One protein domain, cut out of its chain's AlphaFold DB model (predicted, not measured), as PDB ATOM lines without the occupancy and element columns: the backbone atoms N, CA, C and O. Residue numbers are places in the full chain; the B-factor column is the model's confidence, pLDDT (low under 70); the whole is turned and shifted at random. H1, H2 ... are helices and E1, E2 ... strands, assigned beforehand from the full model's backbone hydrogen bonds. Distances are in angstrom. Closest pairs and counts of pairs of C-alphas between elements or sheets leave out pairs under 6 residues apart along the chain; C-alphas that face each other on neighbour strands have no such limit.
ATOM      1  N   THR A 252      48.995 -56.972  -7.282       82.75
ATOM      2  CA  THR A 252      48.510 -55.626  -7.565       82.75
ATOM      3  C   THR A 252      47.758 -55.621  -8.899       82.75
ATOM      4  O   THR A 252      48.288 -56.020  -9.937       82.75
ATOM      5  N   SER A 253      46.522 -55.125  -8.898       90.38
ATOM      6  CA  SER A 253      45.784 -54.817 -10.127       90.38
ATOM      7  C   SER A 253      45.568 -53.318 -10.236       90.38
ATOM      8  O   SER A 253      45.174 -52.670  -9.270       90.38
ATOM      9  N   ILE A 254      45.839 -52.767 -11.413       93.94
ATOM     10  CA  ILE A 254      45.802 -51.334 -11.682       93.94
ATOM     11  C   ILE A 254      44.849 -51.108 -12.842       93.94
ATOM     12  O   ILE A 254      44.928 -51.789 -13.858       93.94
ATOM     13  N   LYS A 255      43.948 -50.145 -12.704       95.44
ATOM     14  CA  LYS A 255      43.101 -49.664 -13.790       95.44
ATOM     15  C   LYS A 255      43.566 -48.279 -14.193       95.44
ATOM     16  O   LYS A 255      43.636 -47.388 -13.351       95.44
ATOM     17  N   ILE A 256      43.823 -48.082 -15.476       96.12
ATOM     18  CA  ILE A 256      44.278 -46.813 -16.032       96.12
ATOM     19  C   ILE A 256      43.290 -46.380 -17.109       96.12
ATOM     20  O   ILE A 256      42.896 -47.163 -17.974       96.12
ATOM     21  N   VAL A 257      42.856 -45.126 -17.026       96.56
ATOM     22  CA  VAL A 257      41.986 -44.498 -18.017       96.56
ATOM     23  C   VAL A 257      42.831 -43.551 -18.850       96.56
ATOM     24  O   VAL A 257      43.372 -42.574 -18.326       96.56
ATOM     25  N   TYR A 258      42.914 -43.834 -20.146       96.31
ATOM     26  CA  TYR A 258      43.615 -43.016 -21.118       96.31
ATOM     27  C   TYR A 258      42.654 -42.295 -22.057       96.31
ATOM     28  O   TYR A 258      41.553 -42.767 -22.338       96.31
ATOM     29  N   ASN A 259      43.105 -41.169 -22.598       95.00
ATOM     30  CA  ASN A 259      42.400 -40.405 -23.616       95.00
ATOM     31  C   ASN A 259      43.320 -40.157 -24.817       95.00
ATOM     32  O   ASN A 259      44.254 -39.348 -24.755       95.00
ATOM     33  N   SER A 260      43.041 -40.829 -25.936       93.62
ATOM     34  CA  SER A 260      43.811 -40.675 -27.174       93.62
ATOM     35  C   SER A 260      43.532 -39.351 -27.884       93.62
ATOM     36  O   SER A 260      44.371 -38.873 -28.648       93.62
ATOM     37  N   ASN A 261      42.371 -38.741 -27.624       92.56
ATOM     38  CA  ASN A 261      41.952 -37.479 -28.236       92.56
ATOM     39  C   ASN A 261      42.607 -36.266 -27.559       92.56
ATOM     40  O   ASN A 261      42.737 -35.205 -28.175       92.56
ATOM     41  N   ASN A 262      43.050 -36.415 -26.309       88.69
ATOM     42  CA  ASN A 262      43.805 -35.392 -25.602       88.69
ATOM     43  C   ASN A 262      45.236 -35.314 -26.168       88.69
ATOM     44  O   ASN A 262      46.013 -36.267 -26.091       88.69
ATOM     45  N   LYS A 263      45.579 -34.163 -26.762       83.25
ATOM     46  CA  LYS A 263      46.886 -33.894 -27.392       83.25
ATOM     47  C   LYS A 263      47.831 -33.063 -26.516       83.25
ATOM     48  O   LYS A 263      48.850 -32.591 -27.012       83.25
ATOM     49  N   SER A 264      47.494 -32.844 -25.244       82.44
ATOM     50  CA  SER A 264      48.375 -32.122 -24.323       82.44
ATOM     51  C   SER A 264      49.716 -32.848 -24.179       82.44
ATOM     52  O   SER A 264      49.757 -34.060 -23.979       82.44
ATOM     53  N   THR A 265      50.811 -32.096 -24.259       76.06
ATOM     54  CA  THR A 265      52.180 -32.603 -24.073       76.06
ATOM     55  C   THR A 265      52.684 -32.444 -22.638       76.06
ATOM     56  O   THR A 265      53.760 -32.930 -22.315       76.06
ATOM     57  N   ASN A 266      51.928 -31.761 -21.773       81.19
ATOM     58  CA  ASN A 266      52.341 -31.419 -20.404       81.19
ATOM     59  C   ASN A 266      51.817 -32.411 -19.352       81.19
ATOM     60  O   ASN A 266      51.737 -32.087 -18.169       81.19
ATOM     61  N   VAL A 267      51.396 -33.593 -19.787       84.00
ATOM     62  CA  VAL A 267      50.748 -34.623 -18.971       84.00
ATOM     63  C   VAL A 267      51.358 -35.974 -19.310       84.00
ATOM     64  O   VAL A 267      51.832 -36.180 -20.430       84.00
ATOM     65  N   ALA A 268      51.370 -36.892 -18.344       86.56
ATOM     66  CA  ALA A 268      51.896 -38.230 -18.579       86.56
ATOM     67  C   ALA A 268      51.073 -38.952 -19.652       86.56
ATOM     68  O   ALA A 268      49.842 -38.853 -19.696       86.56
ATOM     69  N   ARG A 269      51.770 -39.665 -20.535       88.81
ATOM     70  CA  ARG A 269      51.198 -40.228 -21.754       88.81
ATOM     71  C   ARG A 269      51.786 -41.603 -22.031       88.81
ATOM     72  O   ARG A 269      53.003 -41.759 -22.033       88.81
ATOM     73  N   HIS A 270      50.919 -42.557 -22.342       89.69
ATOM     74  CA  HIS A 270      51.306 -43.821 -22.946       89.69
ATOM     75  C   HIS A 270      51.445 -43.648 -24.459       89.69
ATOM     76  O   HIS A 270      50.623 -42.981 -25.097       89.69
ATOM     77  N   THR A 271      52.481 -44.245 -25.046       86.69
ATOM     78  CA  THR A 271      52.762 -44.131 -26.486       86.69
ATOM     79  C   THR A 271      51.609 -44.656 -27.340       86.69
ATOM     80  O   THR A 271      51.283 -44.045 -28.353       86.69
ATOM     81  N   GLU A 272      50.967 -45.736 -26.891       89.81
ATOM     82  CA  GLU A 272      49.844 -46.385 -27.577       89.81
ATOM     83  C   GLU A 272      48.470 -45.782 -27.220       89.81
ATOM     84  O   GLU A 272      47.753 -45.323 -28.105       89.81
ATOM     85  N   PHE A 273      48.110 -45.712 -25.932       91.75
ATOM     86  CA  PHE A 273      46.748 -45.371 -25.489       91.75
ATOM     87  C   PHE A 273      46.484 -43.867 -25.315       91.75
ATOM     88  O   PHE A 273      45.333 -43.434 -25.236       91.75
ATOM     89  N   GLY A 274      47.532 -43.041 -25.281       91.94
ATOM     90  CA  GLY A 274      47.413 -41.593 -25.127       91.94
ATOM     91  C   GLY A 274      47.556 -41.102 -23.688       91.94
ATOM     92  O   GLY A 274      48.301 -41.667 -22.892       91.94
ATOM     93  N   THR A 275      46.948 -39.958 -23.381       94.50
ATOM     94  CA  THR A 275      47.152 -39.244 -22.108       94.50
ATOM     95  C   THR A 275      46.524 -40.004 -20.949       94.50
ATOM     96  O   THR A 275      45.374 -40.408 -21.069       94.50
ATOM     97  N   ILE A 276      47.231 -40.143 -19.825       94.81
ATOM     98  CA  ILE A 276      46.666 -40.695 -18.586       94.81
ATOM     99  C   ILE A 276      45.730 -39.652 -17.970       94.81
ATOM    100  O   ILE A 276      46.179 -38.584 -17.558       94.81
ATOM    101  N   GLU A 277      44.438 -39.963 -17.894       93.88
ATOM    102  CA  GLU A 277      43.430 -39.111 -17.249       93.88
ATOM    103  C   GLU A 277      43.253 -39.491 -15.774       93.88
ATOM    104  O   GLU A 277      43.198 -38.617 -14.911       93.88
ATOM    105  N   LYS A 278      43.169 -40.796 -15.476       95.44
ATOM    106  CA  LYS A 278      43.008 -41.331 -14.113       95.44
ATOM    107  C   LYS A 278      43.675 -42.689 -13.959       95.44
ATOM    108  O   LYS A 278      43.767 -43.446 -14.924       95.44
ATOM    109  N   ALA A 279      44.062 -43.018 -12.734       96.00
ATOM    110  CA  ALA A 279      44.573 -44.330 -12.373       96.00
ATOM    111  C   ALA A 279      43.987 -44.783 -11.031       96.00
ATOM    112  O   ALA A 279      43.760 -43.974 -10.132       96.00
ATOM    113  N   PHE A 280      43.742 -46.082 -10.903       95.69
ATOM    114  CA  PHE A 280      43.150 -46.694  -9.723       95.69
ATOM    115  C   PHE A 280      43.884 -47.977  -9.368       95.69
ATOM    116  O   PHE A 280      44.177 -48.797 -10.235       95.69
ATOM    117  N   LEU A 281      44.114 -48.183  -8.078       92.62
ATOM    118  CA  LEU A 281      44.461 -49.479  -7.526       92.62
ATOM    119  C   LEU A 281      43.171 -50.269  -7.275       92.62
ATOM    120  O   LEU A 281      42.255 -49.765  -6.629       92.62
ATOM    121  N   ILE A 282      43.109 -51.506  -7.756       89.19
ATOM    122  CA  ILE A 282      42.020 -52.441  -7.469       89.19
ATOM    123  C   ILE A 282      42.467 -53.314  -6.296       89.19
ATOM    124  O   ILE A 282      43.401 -54.107  -6.427       89.19
ATOM    125  N   ASN A 283      41.820 -53.164  -5.141       72.94
ATOM    126  CA  ASN A 283      42.128 -53.989  -3.970       72.94
ATOM    127  C   ASN A 283      41.451 -55.376  -4.050       72.94
ATOM    128  O   ASN A 283      40.640 -55.645  -4.937       72.94
ATOM    129  N   GLY A 284      41.756 -56.270  -3.101       63.62
ATOM    130  CA  GLY A 284      41.189 -57.630  -3.056       63.62
ATOM    131  C   GLY A 284      39.655 -57.695  -2.961       63.62
ATOM    132  O   GLY A 284      39.064 -58.719  -3.291       63.62
ATOM    133  N   GLU A 285      39.000 -56.596  -2.577       65.44
ATOM    134  CA  GLU A 285      37.538 -56.449  -2.528       65.44
ATOM    135  C   GLU A 285      36.954 -55.822  -3.808       65.44
ATOM    136  O   GLU A 285      35.770 -55.502  -3.851       65.44
ATOM    137  N   HIS A 286      37.768 -55.657  -4.857       69.50
ATOM    138  CA  HIS A 286      37.407 -55.011  -6.125       69.50
ATOM    139  C   HIS A 286      37.011 -53.531  -5.980       69.50
ATOM    140  O   HIS A 286      36.364 -52.969  -6.864       69.50
ATOM    141  N   GLN A 287      37.405 -52.880  -4.885       82.31
ATOM    142  CA  GLN A 287      37.231 -51.440  -4.732       82.31
ATOM    143  C   GLN A 287      38.342 -50.710  -5.486       82.31
ATOM    144  O   GLN A 287      39.515 -51.087  -5.414       82.31
ATOM    145  N   GLU A 288      37.955 -49.650  -6.192       92.12
ATOM    146  CA  GLU A 288      38.868 -48.771  -6.917       92.12
ATOM    147  C   GLU A 288      39.333 -47.641  -5.995       92.12
ATOM    148  O   GLU A 288      38.547 -46.784  -5.586       92.12
ATOM    149  N   LEU A 289      40.624 -47.631  -5.673       92.56
ATOM    150  CA  LEU A 289      41.273 -46.553  -4.942       92.56
ATOM    151  C   LEU A 289      42.042 -45.674  -5.922       92.56
ATOM    152  O   LEU A 289      43.026 -46.122  -6.508       92.56
ATOM    153  N   GLU A 290      41.622 -44.422  -6.088       93.62
ATOM    154  CA  GLU A 290      42.312 -43.487  -6.980       93.62
ATOM    155  C   GLU A 290      43.755 -43.238  -6.513       93.62
ATOM    156  O   GLU A 290      44.037 -43.010  -5.327       93.62
ATOM    157  N   ILE A 291      44.679 -43.303  -7.467       94.38
ATOM    158  CA  ILE A 291      46.102 -43.046  -7.273       94.38
ATOM    159  C   ILE A 291      46.559 -41.954  -8.228       94.38
ATOM    160  O   ILE A 291      46.047 -41.785  -9.336       94.38
ATOM    161  N   THR A 292      47.547 -41.189  -7.789       92.44
ATOM    162  CA  THR A 292      48.167 -40.166  -8.629       92.44
ATOM    163  C   THR A 292      49.044 -40.811  -9.701       92.44
ATOM    164  O   THR A 292      49.556 -41.915  -9.527       92.44
ATOM    165  N   THR A 293      49.313 -40.087 -10.787       89.81
ATOM    166  CA  THR A 293      50.273 -40.508 -11.824       89.81
ATOM    167  C   THR A 293      51.669 -40.804 -11.263       89.81
ATOM    168  O   THR A 293      52.395 -41.630 -11.801       89.81
ATOM    169  N   LEU A 294      52.048 -40.138 -10.172       87.75
ATOM    170  CA  LEU A 294      53.338 -40.329  -9.517       87.75
ATOM    171  C   LEU A 294      53.369 -41.585  -8.641       87.75
ATOM    172  O   LEU A 294      54.381 -42.269  -8.566       87.75
ATOM    173  N   GLU A 295      52.254 -41.911  -7.991       91.25
ATOM    174  CA  GLU A 295      52.096 -43.207  -7.328       91.25
ATOM    175  C   GLU A 295      52.080 -44.341  -8.356       91.25
ATOM    176  O   GLU A 295      52.730 -45.357  -8.131       91.25
ATOM    177  N   LEU A 296      51.418 -44.141  -9.501       90.94
ATOM    178  CA  LEU A 296      51.448 -45.079 -10.623       90.94
ATOM    179  C   LEU A 296      52.883 -45.313 -11.118       90.94
ATOM    180  O   LEU A 296      53.304 -46.458 -11.195       90.94
ATOM    181  N   SER A 297      53.675 -44.257 -11.338       87.12
ATOM    182  CA  SER A 297      55.062 -44.425 -11.797       87.12
ATOM    183  C   SER A 297      55.968 -45.115 -10.772       87.12
ATOM    184  O   SER A 297      56.925 -45.789 -11.152       87.12
ATOM    185  N   ILE A 298      55.684 -44.975  -9.469       87.56
ATOM    186  CA  ILE A 298      56.348 -45.780  -8.437       87.56
ATOM    187  C   ILE A 298      55.936 -47.244  -8.582       87.56
ATOM    188  O   ILE A 298      56.807 -48.104  -8.560       87.56
ATOM    189  N   ILE A 299      54.644 -47.541  -8.738       88.19
ATOM    190  CA  ILE A 299      54.147 -48.915  -8.890       88.19
ATOM    191  C   ILE A 299      54.755 -49.581 -10.137       88.19
ATOM    192  O   ILE A 299      55.262 -50.697 -10.030       88.19
ATOM    193  N   ASP A 300      54.812 -48.883 -11.269       84.75
ATOM    194  CA  ASP A 300      55.450 -49.371 -12.503       84.75
ATOM    195  C   ASP A 300      56.952 -49.638 -12.307       84.75
ATOM    196  O   ASP A 300      57.535 -50.534 -12.912       84.75
ATOM    197  N   ALA A 301      57.599 -48.886 -11.414       82.06
ATOM    198  CA  ALA A 301      58.990 -49.108 -11.036       82.06
ATOM    199  C   ALA A 301      59.183 -50.218  -9.987       82.06
ATOM    200  O   ALA A 301      60.321 -50.499  -9.622       82.06
ATOM    201  N   LEU A 302      58.107 -50.822  -9.471       81.19
ATOM    202  CA  LEU A 302      58.146 -51.936  -8.512       81.19
ATOM    203  C   LEU A 302      57.752 -53.268  -9.139       81.19
ATOM    204  O   LEU A 302      58.242 -54.319  -8.711       81.19
ATOM    205  N   PHE A 303      56.881 -53.234 -10.147       78.81
ATOM    206  CA  PHE A 303      56.378 -54.426 -10.813       78.81
ATOM    207  C   PHE A 303      56.542 -54.340 -12.314       78.81
ATOM    208  O   PHE A 303      56.495 -53.277 -12.914       78.81
ATOM    209  N   LYS A 304      56.641 -55.514 -12.928       76.00
ATOM    210  CA  LYS A 304      56.232 -55.654 -14.318       76.00
ATOM    211  C   LYS A 304      54.766 -56.038 -14.314       76.00
ATOM    212  O   LYS A 304      54.399 -57.041 -13.697       76.00
ATOM    213  N   THR A 305      53.953 -55.216 -14.949       83.31
ATOM    214  CA  THR A 305      52.531 -55.457 -15.137       83.31
ATOM    215  C   THR A 305      52.273 -55.929 -16.563       83.31
ATOM    216  O   THR A 305      53.034 -55.650 -17.490       83.31
ATOM    217  N   GLU A 306      51.210 -56.704 -16.725       87.69
ATOM    218  CA  GLU A 306      50.719 -57.169 -18.016       87.69
ATOM    219  C   GLU A 306      49.274 -56.704 -18.180       87.69
ATOM    220  O   GLU A 306      48.493 -56.734 -17.224       87.69
ATOM    221  N   ILE A 307      48.910 -56.285 -19.391       92.06
ATOM    222  CA  ILE A 307      47.536 -55.901 -19.715       92.06
ATOM    223  C   ILE A 307      46.665 -57.160 -19.701       92.06
ATOM    224  O   ILE A 307      46.874 -58.087 -20.480       92.06
ATOM    225  N   VAL A 308      45.665 -57.176 -18.824       93.19
ATOM    226  CA  VAL A 308      44.690 -58.272 -18.699       93.19
ATOM    227  C   VAL A 308      43.318 -57.903 -19.256       93.19
ATOM    228  O   VAL A 308      42.491 -58.779 -19.503       93.19
ATOM    229  N   SER A 309      43.045 -56.610 -19.447       93.62
ATOM    230  CA  SER A 309      41.816 -56.134 -20.076       93.62
ATOM    231  C   SER A 309      42.035 -54.782 -20.736       93.62
ATOM    232  O   SER A 309      42.679 -53.908 -20.163       93.62
ATOM    233  N   GLU A 310      41.440 -54.597 -21.909       95.94
ATOM    234  CA  GLU A 310      41.410 -53.332 -22.631       95.94
ATOM    235  C   GLU A 310      39.998 -53.104 -23.172       95.94
ATOM    236  O   GLU A 310      39.365 -54.015 -23.715       95.94
ATOM    237  N   LYS A 311      39.493 -51.880 -23.017       96.00
ATOM    238  CA  LYS A 311      38.255 -51.415 -23.645       96.00
ATOM    239  C   LYS A 311      38.471 -50.034 -24.229       96.00
ATOM    240  O   LYS A 311      39.035 -49.180 -23.553       96.00
ATOM    241  N   ASN A 312      37.966 -49.806 -25.435       94.81
ATOM    242  CA  ASN A 312      37.985 -48.505 -26.092       94.81
ATOM    243  C   ASN A 312      36.555 -48.054 -26.381       94.81
ATOM    244  O   ASN A 312      35.809 -48.736 -27.083       94.81
ATOM    245  N   GLU A 313      36.201 -46.881 -25.870       93.81
ATOM    246  CA  GLU A 313      34.946 -46.207 -26.166       93.81
ATOM    247  C   GLU A 313      35.257 -44.799 -26.681       93.81
ATOM    248  O   GLU A 313      35.591 -43.889 -25.922       93.81
ATOM    249  N   ASN A 314      35.168 -44.614 -28.003       92.00
ATOM    250  CA  ASN A 314      35.360 -43.324 -28.680       92.00
ATOM    251  C   ASN A 314      36.698 -42.615 -28.360       92.00
ATOM    252  O   ASN A 314      36.755 -41.386 -28.266       92.00
ATOM    253  N   GLY A 315      37.788 -43.373 -28.216       90.12
ATOM    254  CA  GLY A 315      39.122 -42.835 -27.917       90.12
ATOM    255  C   GLY A 315      39.405 -42.645 -26.424       90.12
ATOM    256  O   GLY A 315      40.443 -42.088 -26.066       90.12
ATOM    257  N   ILE A 316      38.506 -43.111 -25.555       96.44
ATOM    258  CA  ILE A 316      38.785 -43.320 -24.136       96.44
ATOM    259  C   ILE A 316      39.109 -44.797 -23.933       96.44
ATOM    260  O   ILE A 316      38.248 -45.657 -24.122       96.44
ATOM    261  N   TYR A 317      40.350 -45.085 -23.550       96.56
ATOM    262  CA  TYR A 317      40.797 -46.440 -23.251       96.56
ATOM    263  C   TYR A 317      40.714 -46.683 -21.750       96.56
ATOM    264  O   TYR A 317      41.205 -45.886 -20.958       96.56
ATOM    265  N   THR A 318      40.118 -47.800 -21.347       96.81
ATOM    266  CA  THR A 318      40.236 -48.333 -19.988       96.81
ATOM    267  C   THR A 318      41.073 -49.596 -20.058       96.81
ATOM    268  O   THR A 318      40.636 -50.596 -20.627       96.81
ATOM    269  N   VAL A 319      42.266 -49.537 -19.479       96.25
ATOM    270  CA  VAL A 319      43.221 -50.642 -19.436       96.25
ATOM    271  C   VAL A 319      43.300 -51.144 -18.004       96.25
ATOM    272  O   VAL A 319      43.391 -50.349 -17.070       96.25
ATOM    273  N   ILE A 320      43.237 -52.458 -17.822       94.38
ATOM    274  CA  ILE A 320      43.524 -53.106 -16.547       94.38
ATOM    275  C   ILE A 320      44.817 -53.879 -16.709       94.38
ATOM    276  O   ILE A 320      44.927 -54.746 -17.578       94.38
ATOM    277  N   GLU A 321      45.761 -53.588 -15.833       92.75
ATOM    278  CA  GLU A 321      47.046 -54.244 -15.755       92.75
ATOM    279  C   GLU A 321      47.167 -55.015 -14.444       92.75
ATOM    280  O   GLU A 321      46.609 -54.635 -13.409       92.75
ATOM    281  N   LYS A 322      47.896 -56.125 -14.477       89.62
ATOM    282  CA  LYS A 322      48.143 -56.949 -13.298       89.62
ATOM    283  C   LYS A 322      49.585 -57.419 -13.290       89.62
ATOM    284  O   LYS A 322      50.102 -57.832 -14.324       89.62
ATOM    285  N   ASN A 323      50.238 -57.385 -12.134       83.81
ATOM    286  CA  ASN A 323      51.527 -58.055 -11.995       83.81
ATOM    287  C   ASN A 323      51.322 -59.574 -11.943       83.81
ATOM    288  O   ASN A 323      50.458 -60.091 -11.232       83.81
ATOM    289  N   SER A 324      52.146 -60.296 -12.690       69.62
ATOM    290  CA  SER A 324      52.130 -61.758 -12.728       69.62
ATOM    291  C   SER A 324      52.858 -62.392 -11.529       69.62
ATOM    292  O   SER A 324      52.682 -63.582 -11.271       69.62
ATOM    293  N   HIS A 325      53.629 -61.604 -10.763       71.56
ATOM    294  CA  HIS A 325      54.551 -62.102  -9.734       71.56
ATOM    295  C   HIS A 325      54.615 -61.214  -8.492       71.56
ATOM    296  O   HIS A 325      54.544 -59.984  -8.590       71.56
ATOM    297  N   SER A 326      54.825 -61.840  -7.333       75.44
ATOM    298  CA  SER A 326      55.188 -61.150  -6.092       75.44
ATOM    299  C   SER A 326      56.524 -60.416  -6.258       75.44
ATOM    300  O   SER A 326      57.375 -60.873  -7.012       75.44
TER     301      SER A 326
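This is residues 252 to 326 of the 401 residues of an uncharacterized protein of Bacteroidetes bacterium GWF2_35_48 (UniProt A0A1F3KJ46). Picture one strongly twisted wall of five antiparallel strands, with a single short helix, H1, over one face where E2 and E1 run, and no named helix over the other. At one end of the wall, the loop of residues 260 to 273 swings out from E1 and returns to E2. The printed part has 75 residues, with five named strands and one named helix in the chain order E1 E2 E3 H1 E4 E5; across the sheet the order is E3 E2 E1 E5 E4. The class is mostly strand, and the whole is compact, with a radius of gyration of the C-alphas of 12.0 A and spans of 35 by 23 by 19 A, only just elongated.

Start at E1, residues 253 to 259, an inner strand. Look beside it for E2, residues 274 to 282, antiparallel at 156 degrees and a hairpin with E1; N 257 and O 278 are 2.8 A apart, within hydrogen-bond range. E2 bends by 66 degrees at residue 277. Next comes the edge strand E3, residues 288 to 291, antiparallel to E2 at 127 degrees, with N 289 and O 281 at 2.9 A; E1, E2 and E3 form a meander, each strand the antiparallel neighbour of the one before. H1, residues 293 to 300, is on the sheet at a height of 8.5 A, over E1 and only just over E2, on which 3 of its 8 C-alphas fall. On the local plane it stands at 46 degrees to E1, slantwise to the strands. The closest C-alphas of E2 and H1 are those of Ala 279 and Thr 293, 6.9 A apart. In H1 every O i to N i+4 pair is within hydrogen-bond range. On the other side of E1 find E5, residues 316 to 323, antiparallel at 157 degrees, with N 256 and O 319 at 2.8 A. E4, residues 305 to 313, is the other edge strand and a hairpin with E5; N 318 and O 311 are 2.8 A apart. E3 and E4 are apart.

Find C-alpha 253 at (45.784, -54.817, -10.127); from there E1 runs 20.0 A to residue 259. E2 covers 21.4 A, E3 9.2 A and H1 10.3 A. E4 begins at C-alpha 305, (52.531, -55.457, -15.137), and covers 22.7 A, with a bend of 60 degrees at residue 308. E5 covers 23.0 A and ends at C-alpha 323, (51.527, -58.055, -11.995).

The two C-alphas farthest apart are those of Lys 263 and Ser 326, 35.6 A. The printed part has no cut. The link from E1 to E2, 14 residues, is long, and its residues 269 to 270 pair antiparallel with residues 274 to 275 of E2; the other links are tight. The mean pLDDT of the printed part is 88.3; look for values under 70 at residues 284 to 286 and 324.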